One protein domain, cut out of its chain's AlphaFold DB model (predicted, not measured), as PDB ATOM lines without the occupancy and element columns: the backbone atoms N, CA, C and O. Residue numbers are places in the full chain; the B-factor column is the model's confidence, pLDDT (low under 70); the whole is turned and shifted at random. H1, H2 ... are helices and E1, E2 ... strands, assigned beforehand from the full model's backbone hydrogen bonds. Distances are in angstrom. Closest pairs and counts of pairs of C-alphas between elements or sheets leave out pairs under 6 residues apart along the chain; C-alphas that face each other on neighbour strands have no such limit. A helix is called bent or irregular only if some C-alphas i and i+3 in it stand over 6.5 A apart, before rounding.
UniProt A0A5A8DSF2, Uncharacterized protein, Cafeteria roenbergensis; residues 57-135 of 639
ATOM      1  N   HIS A  57     193.157 115.228 194.700       77.94
ATOM      2  CA  HIS A  57     193.735 115.960 193.567       77.94
ATOM      3  C   HIS A  57     194.346 117.291 194.015       77.94
ATOM      4  O   HIS A  57     193.654 118.299 194.170       77.94
ATOM      5  N   LEU A  58     195.671 117.302 194.202       77.00
ATOM      6  CA  LEU A  58     196.453 118.465 194.640       77.00
ATOM      7  C   LEU A  58     197.675 118.757 193.739       77.00
ATOM      8  O   LEU A  58     198.794 118.922 194.253       77.00
ATOM      9  N   PRO A  59     197.509 118.869 192.405       71.50
ATOM     10  CA  PRO A  59     198.596 119.297 191.540       71.50
ATOM     11  C   PRO A  59     198.946 120.778 191.775       71.50
ATOM     12  O   PRO A  59     198.076 121.596 192.074       71.50
ATOM     13  N   CYS A  60     200.223 121.147 191.621       70.31
ATOM     14  CA  CYS A  60     200.704 122.537 191.730       70.31
ATOM     15  C   CYS A  60     200.435 123.222 193.090       70.31
ATOM     16  O   CYS A  60     200.476 124.449 193.193       70.31
ATOM     17  N   ALA A  61     200.197 122.450 194.150       66.81
ATOM     18  CA  ALA A  61     199.813 122.948 195.471       66.81
ATOM     19  C   ALA A  61     200.970 123.577 196.276       66.81
ATOM     20  O   ALA A  61     200.762 124.072 197.386       66.81
ATOM     21  N   ARG A  62     202.202 123.547 195.741       70.38
ATOM     22  CA  ARG A  62     203.444 123.926 196.444       70.38
ATOM     23  C   ARG A  62     203.585 123.210 197.795       70.38
ATOM     24  O   ARG A  62     204.100 123.773 198.763       70.38
ATOM     25  N   LEU A  63     203.114 121.965 197.873       71.81
ATOM     26  CA  LEU A  63     203.274 121.125 199.053       71.81
ATOM     27  C   LEU A  63     204.761 120.809 199.233       71.81
ATOM     28  O   LEU A  63     205.381 120.209 198.359       71.81
ATOM     29  N   GLY A  64     205.316 121.241 200.365       72.75
ATOM     30  CA  GLY A  64     206.616 120.789 200.861       72.75
ATOM     31  C   GLY A  64     206.463 119.646 201.867       72.75
ATOM     32  O   GLY A  64     205.351 119.336 202.310       72.75
ATOM     33  N   ASP A  65     207.581 119.057 202.292       73.06
ATOM     34  CA  ASP A  65     207.554 117.765 202.991       73.06
ATOM     35  C   ASP A  65     206.804 117.736 204.314       73.06
ATOM     36  O   ASP A  65     206.087 116.781 204.605       73.06
ATOM     37  N   ALA A  66     206.937 118.784 205.126       73.31
ATOM     38  CA  ALA A  66     206.247 118.856 206.411       73.31
ATOM     39  C   ALA A  66     204.718 118.884 206.237       73.31
ATOM     40  O   ALA A  66     203.991 118.241 206.993       73.31
ATOM     41  N   ARG A  67     204.229 119.590 205.207       72.69
ATOM     42  CA  ARG A  67     202.794 119.685 204.906       72.69
ATOM     43  C   ARG A  67     202.278 118.386 204.303       72.69
ATOM     44  O   ARG A  67     201.233 117.915 204.733       72.69
ATOM     45  N   ALA A  68     203.030 117.784 203.382       73.69
ATOM     46  CA  ALA A  68     202.699 116.475 202.828       73.69
ATOM     47  C   ALA A  68     202.640 115.402 203.929       73.69
ATOM     48  O   ALA A  68     201.678 114.646 203.991       73.69
ATOM     49  N   LYS A  69     203.597 115.397 204.868       73.38
ATOM     50  CA  LYS A  69     203.595 114.490 206.028       73.38
ATOM     51  C   LYS A  69     202.348 114.606 206.892       73.38
ATOM     52  O   LYS A  69     201.779 113.587 207.269       73.38
ATOM     53  N   LEU A  70     201.935 115.830 207.209       70.12
ATOM     54  CA  LEU A  70     200.752 116.075 208.035       70.12
ATOM     55  C   LEU A  70     199.454 115.735 207.299       70.12
ATOM     56  O   LEU A  70     198.559 115.136 207.886       70.12
ATOM     57  N   LEU A  71     199.367 116.098 206.018       71.44
ATOM     58  CA  LEU A  71     198.181 115.882 205.194       71.44
ATOM     59  C   LEU A  71     197.974 114.394 204.898       71.44
ATOM     60  O   LEU A  71     196.924 113.846 205.212       71.44
ATOM     61  N   LEU A  72     199.000 113.721 204.374       70.75
ATOM     62  CA  LEU A  72     198.941 112.297 204.034       70.75
ATOM     63  C   LEU A  72     198.902 111.416 205.286       70.75
ATOM     64  O   LEU A  72     198.225 110.396 205.301       70.75
ATOM     65  N   GLY A  73     199.559 111.841 206.370       65.25
ATOM     66  CA  GLY A  73     199.542 111.124 207.643       65.25
ATOM     67  C   GLY A  73     198.168 111.050 208.314       65.25
ATOM     68  O   GLY A  73     198.000 110.205 209.191       65.25
ATOM     69  N   GLY A  74     197.218 111.908 207.919       62.81
ATOM     70  CA  GLY A  74     195.833 111.884 208.393       62.81
ATOM     71  C   GLY A  74     194.853 111.142 207.478       62.81
ATOM     72  O   GLY A  74     193.774 110.801 207.940       62.81
ATOM     73  N   LEU A  75     195.202 110.884 206.213       65.69
ATOM     74  CA  LEU A  75     194.258 110.403 205.192       65.69
ATOM     75  C   LEU A  75     194.045 108.875 205.178       65.69
ATOM     76  O   LEU A  75     193.002 108.435 204.709       65.69
ATOM     77  N   GLY A  76     194.963 108.081 205.742       64.62
ATOM     78  CA  GLY A  76     194.792 106.629 205.927       64.62
ATOM     79  C   GLY A  76     194.401 105.853 204.655       64.62
ATOM     80  O   GLY A  76     194.785 106.229 203.548       64.62
ATOM     81  N   ASP A  77     193.617 104.781 204.825       67.62
ATOM     82  CA  ASP A  77     193.242 103.828 203.761       67.62
ATOM     83  C   ASP A  77     192.112 104.306 202.833       67.62
ATOM     84  O   ASP A  77     191.753 103.602 201.891       67.62
ATOM     85  N   SER A  78     191.506 105.472 203.089       68.94
ATOM     86  CA  SER A  78     190.330 105.913 202.325       68.94
ATOM     87  C   SER A  78     190.664 106.408 200.916       68.94
ATOM     88  O   SER A  78     189.785 106.432 200.063       68.94
ATOM     89  N   VAL A  79     191.914 106.808 200.669       73.94
ATOM     90  CA  VAL A  79     192.342 107.383 199.386       73.94
ATOM     91  C   VAL A  79     192.762 106.270 198.427       73.94
ATOM     92  O   VAL A  79     193.725 105.554 198.683       73.94
ATOM     93  N   LEU A  80     192.074 106.162 197.291       78.38
ATOM     94  CA  LEU A  80     192.394 105.224 196.209       78.38
ATOM     95  C   LEU A  80     193.250 105.888 195.121       78.38
ATOM     96  O   LEU A  80     194.144 105.257 194.554       78.38
ATOM     97  N   THR A  81     193.002 107.165 194.840       81.81
ATOM     98  CA  THR A  81     193.709 107.967 193.833       81.81
ATOM     99  C   THR A  81     194.338 109.191 194.489       81.81
ATOM    100  O   THR A  81     193.660 109.996 195.122       81.81
ATOM    101  N   ALA A  82     195.651 109.349 194.331       84.44
ATOM    102  CA  ALA A  82     196.400 110.488 194.844       84.44
ATOM    103  C   ALA A  82     197.207 111.149 193.722       84.44
ATOM    104  O   ALA A  82     198.173 110.578 193.213       84.44
ATOM    105  N   ASP A  83     196.831 112.373 193.362       82.62
ATOM    106  CA  ASP A  83     197.564 113.231 192.436       82.62
ATOM    107  C   ASP A  83     198.239 114.379 193.187       82.62
ATOM    108  O   ASP A  83     197.598 115.314 193.673       82.62
ATOM    109  N   LEU A  84     199.562 114.289 193.279       84.00
ATOM    110  CA  LEU A  84     200.438 115.261 193.924       84.00
ATOM    111  C   LEU A  84     201.465 115.812 192.920       84.00
ATOM    112  O   LEU A  84     202.580 116.187 193.308       84.00
ATOM    113  N   ALA A  85     201.121 115.867 191.632       80.75
ATOM    114  CA  ALA A  85     202.017 116.356 190.591       80.75
ATOM    115  C   ALA A  85     202.458 117.820 190.807       80.75
ATOM    116  O   ALA A  85     201.739 118.646 191.368       80.75
ATOM    117  N   ARG A  86     203.646 118.176 190.303       80.69
ATOM    118  CA  ARG A  86     204.187 119.552 190.282       80.69
ATOM    119  C   ARG A  86     204.230 120.215 191.669       80.69
ATOM    120  O   ARG A  86     203.915 121.396 191.814       80.69
ATOM    121  N   ASN A  87     204.605 119.456 192.694       81.62
ATOM    122  CA  ASN A  87     204.831 119.957 194.049       81.62
ATOM    123  C   ASN A  87     206.337 120.075 194.352       81.62
ATOM    124  O   ASN A  87     207.184 119.945 193.468       81.62
ATOM    125  N   ILE A  88     206.676 120.392 195.605       77.75
ATOM    126  CA  ILE A  88     208.058 120.533 196.085       77.75
ATOM    127  C   ILE A  88     208.347 119.365 197.039       77.75
ATOM    128  O   ILE A  88     208.825 119.547 198.159       77.75
ATOM    129  N   LEU A  89     207.966 118.155 196.620       78.25
ATOM    130  CA  LEU A  89     208.164 116.950 197.415       78.25
ATOM    131  C   LEU A  89     209.606 116.460 197.277       78.25
ATOM    132  O   LEU A  89     210.176 116.435 196.183       78.25
ATOM    133  N   THR A  90     210.169 116.032 198.398       78.00
ATOM    134  CA  THR A  90     211.459 115.355 198.489       78.00
ATOM    135  C   THR A  90     211.261 113.935 199.036       78.00
ATOM    136  O   THR A  90     210.158 113.567 199.463       78.00
ATOM    137  N   PRO A  91     212.316 113.104 199.075       71.62
ATOM    138  CA  PRO A  91     212.264 111.754 199.617       71.62
ATOM    139  C   PRO A  91     211.752 111.690 201.059       71.62
ATOM    140  O   PRO A  91     211.128 110.708 201.460       71.62
ATOM    141  N   ALA A  92     211.917 112.771 201.830       71.56
ATOM    142  CA  ALA A  92     211.370 112.870 203.174       71.56
ATOM    143  C   ALA A  92     209.835 112.737 203.187       71.56
ATOM    144  O   ALA A  92     209.303 112.090 204.092       71.56
ATOM    145  N   SER A  93     209.124 113.284 202.193       70.75
ATOM    146  CA  SER A  93     207.665 113.136 202.043       70.75
ATOM    147  C   SER A  93     207.213 111.703 201.810       70.75
ATOM    148  O   SER A  93     206.106 111.339 202.199       70.75
ATOM    149  N   LEU A  94     208.055 110.870 201.198       68.56
ATOM    150  CA  LEU A  94     207.681 109.519 200.767       68.56
ATOM    151  C   LEU A  94     207.400 108.600 201.964       68.56
ATOM    152  O   LEU A  94     206.533 107.736 201.890       68.56
ATOM    153  N   SER A  95     208.023 108.872 203.116       69.00
ATOM    154  CA  SER A  95     207.688 108.229 204.401       69.00
ATOM    155  C   SER A  95     206.257 108.494 204.893       69.00
ATOM    156  O   SER A  95     205.760 107.781 205.760       69.00
ATOM    157  N   ALA A  96     205.586 109.527 204.380       67.25
ATOM    158  CA  ALA A  96     204.172 109.769 204.651       67.25
ATOM    159  C   ALA A  96     203.271 109.015 203.679       67.25
ATOM    160  O   ALA A  96     202.223 108.523 204.080       67.25
ATOM    161  N   ILE A  97     203.711 108.894 202.422       70.38
ATOM    162  CA  ILE A  97     203.006 108.145 201.377       70.38
ATOM    163  C   ILE A  97     202.877 106.669 201.773       70.38
ATOM    164  O   ILE A  97     201.849 106.069 201.499       70.38
ATOM    165  N   THR A  98     203.834 106.105 202.524       67.06
ATOM    166  CA  THR A  98     203.744 104.727 203.058       67.06
ATOM    167  C   THR A  98     202.563 104.451 203.987       67.06
ATOM    168  O   THR A  98     202.460 103.339 204.478       67.06
ATOM    169  N   ARG A  99     201.772 105.460 204.362       70.88
ATOM    170  CA  ARG A  99     200.574 105.282 205.200       70.88
ATOM    171  C   ARG A  99     199.288 105.194 204.378       70.88
ATOM    172  O   ARG A  99     198.211 105.157 204.959       70.88
ATOM    173  N   LEU A 100     199.407 105.243 203.054       70.62
ATOM    174  CA  LEU A 100     198.298 105.200 202.111       70.62
ATOM    175  C   LEU A 100     198.180 103.789 201.516       70.62
ATOM    176  O   LEU A 100     198.332 103.601 200.310       70.62
ATOM    177  N   ASP A 101     197.963 102.781 202.361       70.19
ATOM    178  CA  ASP A 101     198.074 101.369 201.964       70.19
ATOM    179  C   ASP A 101     197.008 100.954 200.924       70.19
ATOM    180  O   ASP A 101     197.229 100.029 200.137       70.19
ATOM    181  N   GLY A 102     195.886 101.685 200.862       74.00
ATOM    182  CA  GLY A 102     194.800 101.501 199.892       74.00
ATOM    183  C   GLY A 102     194.993 102.160 198.517       74.00
ATOM    184  O   GLY A 102     194.168 101.934 197.628       74.00
ATOM    185  N   VAL A 103     196.052 102.953 198.298       83.69
ATOM    186  CA  VAL A 103     196.216 103.713 197.045       83.69
ATOM    187  C   VAL A 103     196.468 102.789 195.856       83.69
ATOM    188  O   VAL A 103     197.448 102.050 195.801       83.69
ATOM    189  N   GLN A 104     195.602 102.909 194.853       85.19
ATOM    190  CA  GLN A 104     195.688 102.207 193.576       85.19
ATOM    191  C   GLN A 104     196.380 103.052 192.503       85.19
ATOM    192  O   GLN A 104     197.058 102.500 191.637       85.19
ATOM    193  N   SER A 105     196.252 104.379 192.551       87.19
ATOM    194  CA  SER A 105     196.874 105.282 191.580       87.19
ATOM    195  C   SER A 105     197.594 106.425 192.278       87.19
ATOM    196  O   SER A 105     196.966 107.234 192.960       87.19
ATOM    197  N   LEU A 106     198.903 106.516 192.059       89.00
ATOM    198  CA  LEU A 106     199.760 107.550 192.625       89.00
ATOM    199  C   LEU A 106     200.454 108.338 191.511       89.00
ATOM    200  O   LEU A 106     201.259 107.786 190.758       89.00
ATOM    201  N   CYS A 107     200.186 109.640 191.442       87.56
ATOM    202  CA  CYS A 107     200.877 110.568 190.555       87.56
ATOM    203  C   CYS A 107     201.768 111.519 191.360       87.56
ATOM    204  O   CYS A 107     201.301 112.294 192.195       87.56
ATOM    205  N   LEU A 108     203.069 111.469 191.085       87.00
ATOM    206  CA  LEU A 108     204.089 112.363 191.630       87.00
ATOM    207  C   LEU A 108     204.832 113.100 190.508       87.00
ATOM    208  O   LEU A 108     205.924 113.614 190.744       87.00
ATOM    209  N   ALA A 109     204.261 113.177 189.305       85.00
ATOM    210  CA  ALA A 109     204.914 113.757 188.137       85.00
ATOM    211  C   ALA A 109     205.461 115.173 188.405       85.00
ATOM    212  O   ALA A 109     204.824 115.996 189.062       85.00
ATOM    213  N   ASN A 110     206.633 115.491 187.853       82.31
ATOM    214  CA  ASN A 110     207.324 116.778 187.946       82.31
ATOM    215  C   ASN A 110     207.647 117.235 189.383       82.31
ATOM    216  O   ASN A 110     207.738 118.434 189.645       82.31
ATOM    217  N   ASN A 111     207.845 116.298 190.314       81.00
ATOM    218  CA  ASN A 111     208.440 116.579 191.621       81.00
ATOM    219  C   ASN A 111     209.958 116.386 191.541       81.00
ATOM    220  O   ASN A 111     210.504 115.318 191.819       81.00
ATOM    221  N   THR A 112     210.662 117.444 191.146       71.12
ATOM    222  CA  THR A 112     212.111 117.399 190.884       71.12
ATOM    223  C   THR A 112     212.955 117.108 192.128       71.12
ATOM    224  O   THR A 112     214.087 116.648 191.993       71.12
ATOM    225  N   GLY A 113     212.408 117.335 193.327       69.88
ATOM    226  CA  GLY A 113     213.078 117.096 194.605       69.88
ATOM    227  C   GLY A 113     213.197 115.624 195.003       69.88
ATOM    228  O   GLY A 113     213.999 115.321 195.875       69.88
ATOM    229  N   ILE A 114     212.460 114.703 194.369       71.88
ATOM    230  CA  ILE A 114     212.450 113.268 194.719       71.88
ATOM    231  C   ILE A 114     213.782 112.568 194.387       71.88
ATOM    232  O   ILE A 114     214.051 111.482 194.893       71.88
ATOM    233  N   ALA A 115     214.613 113.147 193.521       62.91
ATOM    234  CA  ALA A 115     215.358 112.309 192.594       62.91
ATOM    235  C   ALA A 115     216.894 112.460 192.577       62.91
ATOM    236  O   ALA A 115     217.533 111.789 191.773       62.91
ATOM    237  N   SER A 116     217.523 113.249 193.459       57.69
ATOM    238  CA  SER A 116     218.986 113.396 193.376       57.69
ATOM    239  C   SER A 116     219.781 112.200 193.916       57.69
ATOM    240  O   SER A 116     220.635 111.746 193.174       57.69
ATOM    241  N   ASP A 117     219.485 111.608 195.087       57.88
ATOM    242  CA  ASP A 117     220.273 110.453 195.597       57.88
ATOM    243  C   ASP A 117     219.523 109.449 196.512       57.88
ATOM    244  O   ASP A 117     219.991 108.328 196.709       57.88
ATOM    245  N   ASP A 118     218.314 109.750 197.004       62.88
ATOM    246  CA  ASP A 118     217.600 108.882 197.966       62.88
ATOM    247  C   ASP A 118     216.589 107.926 197.312       62.88
ATOM    248  O   ASP A 118     215.480 107.701 197.811       62.88
ATOM    249  N   GLY A 119     216.963 107.312 196.193       65.50
ATOM    250  CA  GLY A 119     216.128 106.316 195.519       65.50
ATOM    251  C   GLY A 119     215.638 105.184 196.432       65.50
ATOM    252  O   GLY A 119     214.548 104.651 196.238       65.50
ATOM    253  N   ALA A 120     216.410 104.870 197.477       71.19
ATOM    254  CA  ALA A 120     216.047 103.912 198.515       71.19
ATOM    255  C   ALA A 120     214.817 104.336 199.336       71.19
ATOM    256  O   ALA A 120     214.017 103.482 199.704       71.19
ATOM    257  N   ALA A 121     214.629 105.630 199.610       75.00
ATOM    258  CA  ALA A 121     213.466 106.120 200.349       75.00
ATOM    259  C   ALA A 121     212.192 106.062 199.494       75.00
ATOM    260  O   ALA A 121     211.130 105.706 200.000       75.00
ATOM    261  N   LEU A 122     212.308 106.341 198.191       77.62
ATOM    262  CA  LEU A 122     211.219 106.143 197.229       77.62
ATOM    263  C   LEU A 122     210.846 104.667 197.100       77.62
ATOM    264  O   LEU A 122     209.677 104.310 197.215       77.62
ATOM    265  N   ALA A 123     211.851 103.814 196.931       77.88
ATOM    266  CA  ALA A 123     211.712 102.367 196.879       77.88
ATOM    267  C   ALA A 123     211.041 101.800 198.149       77.88
ATOM    268  O   ALA A 123     210.024 101.114 198.062       77.88
ATOM    269  N   ALA A 124     211.537 102.175 199.334       78.06
ATOM    270  CA  ALA A 124     210.958 101.798 200.627       78.06
ATOM    271  C   ALA A 124     209.546 102.371 200.847       78.06
ATOM    272  O   ALA A 124     208.763 101.828 201.626       78.06
ATOM    273  N   GLY A 125     209.244 103.484 200.177       78.44
ATOM    274  CA  GLY A 125     207.920 104.071 200.086       78.44
ATOM    275  C   GLY A 125     206.941 103.147 199.370       78.44
ATOM    276  O   GLY A 125     205.923 102.718 199.908       78.44
ATOM    277  N   ILE A 126     207.309 102.827 198.135       80.94
ATOM    278  CA  ILE A 126     206.482 102.100 197.176       80.94
ATOM    279  C   ILE A 126     206.301 100.638 197.573       80.94
ATOM    280  O   ILE A 126     205.219 100.104 197.362       80.94
ATOM    281  N   CYS A 127     207.297  99.994 198.195       81.88
ATOM    282  CA  CYS A 127     207.196  98.581 198.578       81.88
ATOM    283  C   CYS A 127     206.050  98.271 199.562       81.88
ATOM    284  O   CYS A 127     205.653  97.116 199.689       81.88
ATOM    285  N   LYS A 128     205.510  99.290 200.242       80.50
ATOM    286  CA  LYS A 128     204.376  99.157 201.166       80.50
ATOM    287  C   LYS A 128     203.014  99.341 200.492       80.50
ATOM    288  O   LYS A 128     202.011  98.882 201.025       80.50
ATOM    289  N   LEU A 129     202.974  99.947 199.306       80.62
ATOM    290  CA  LEU A 129     201.743 100.242 198.568       80.62
ATOM    291  C   LEU A 129     201.273  99.009 197.785       80.62
ATOM    292  O   LEU A 129     201.398  98.940 196.565       80.62
ATOM    293  N   THR A 130     200.758  97.999 198.484       81.12
ATOM    294  CA  THR A 130     200.407  96.703 197.871       81.12
ATOM    295  C   THR A 130     199.202  96.767 196.925       81.12
ATOM    296  O   THR A 130     199.098  95.946 196.015       81.12
ATOM    297  N   ALA A 131     198.324  97.762 197.088       82.19
ATOM    298  CA  ALA A 131     197.180  98.004 196.208       82.19
ATOM    299  C   ALA A 131     197.539  98.749 194.905       82.19
ATOM    300  O   ALA A 131     196.678  98.901 194.036       82.19
ATOM    301  N   LEU A 132     198.790  99.205 194.746       86.00
ATOM    302  CA  LEU A 132     199.200 100.093 193.660       86.00
ATOM    303  C   LEU A 132     199.076  99.420 192.284       86.00
ATOM    304  O   LEU A 132     199.697  98.392 192.010       86.00
ATOM    305  N   GLN A 133     198.327 100.051 191.385       88.19
ATOM    306  CA  GLN A 133     198.153  99.651 189.987       88.19
ATOM    307  C   GLN A 133     198.781 100.658 189.019       88.19
ATOM    308  O   GLN A 133     199.325 100.259 187.993       88.19
ATOM    309  N   ARG A 134     198.746 101.954 189.348       90.75
ATOM    310  CA  ARG A 134     199.283 103.037 188.516       90.75
ATOM    311  C   ARG A 134     200.285 103.878 189.292       90.75
ATOM    312  O   ARG A 134     199.969 104.399 190.359       90.75
ATOM    313  N   LEU A 135     201.474 104.044 188.723       91.62
ATOM    314  CA  LEU A 135     202.518 104.915 189.252       91.62
ATOM    315  C   LEU A 135     203.007 105.868 188.162       91.62
ATOM    316  O   LEU A 135     203.531 105.421 187.141       91.62
TER     317      LEU A 135
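This is residues 57 to 135 of the 639 residues of an uncharacterized protein of Cafeteria roenbergensis (UniProt A0A5A8DSF2). The printed part is wound in stacked turns, with a narrow parallel sheet of two short strands, E1 and E2, along one side and a row of three helices running the same way, H1, H2 and H3, along the other, H2 in the middle. Loops join the two sides, and the last residues, 134 to 135, come back to the strand side and pair briefly with E2. The 79 printed residues hold three named helices and two named strands in the order H1, E1, H2, E2, H3; the class is mostly helix, with under half of the residues in named elements. The whole is compact, with a radius of gyration of the C-alphas of 11.1 A, and rounded, spanning 27 by 25 by 21 A.

In the sheet, E1 is residues 81 to 83, with C-alpha 81 at (193.709, 107.967, 193.833), and E2 is residues 105 to 107; each is 6.7 A long. H1, residues 65 to 78, is the longest helix at 20.9 A and begins with C-alpha 65 at (207.554, 117.765, 202.991). H1 is irregular: C-alphas 74 and 77 are 9.6 A apart. H2, residues 91 to 97, is 10.1 A long and is neither bent nor irregular, but only just: C-alphas 92 and 95 are 6.0 A apart. H3, residues 119 to 126, is 10.7 A long and ends with C-alpha 126 at (206.482, 102.100, 197.176).

E1 and E2 are parallel neighbours, with 3 degrees between their directions. The C-alphas of Thr 81 and Ser 105 face each other at 4.7 A. N 82 and O 105 are within hydrogen-bond range at 2.8 A, as are N 107 and O 82 at 2.8 A. Residues 105 to 106 of E2 also pair, parallel, with residues 134 to 135. E1, H2 and E2 form a strand-helix-strand unit, two parallel neighbour strands with a helix between them along the chain, and its crossover is right-handed. H2 touches H1 at a shallow tilt of 23 degrees, the same way; their closest C-alphas, those of Ser 93 and Asp 65, are 4.7 A apart. H2 also touches H3, at a shallow tilt of 7 degrees, the same way; their closest C-alphas, those of Leu 94 and Gly 125, are 5.5 A apart. H1 and H3 are apart. In H3 every O i to N i+4 pair is within hydrogen-bond range; in H1 6 of 10 are, and in H2 1 of 3, beside 3 of 4 O i to N i+3 pairs.

The two C-alphas farthest apart, those of Ser 78 and Asp 117, are 31.0 A from each other. The printed part has no cut. The link from E2 to H3, 11 residues, is long; the link from H1 to E1 is tight. The mean pLDDT of the printed part is 75.3, and 17 residues are under 70, among them residues 73 to 78 and 115 to 119.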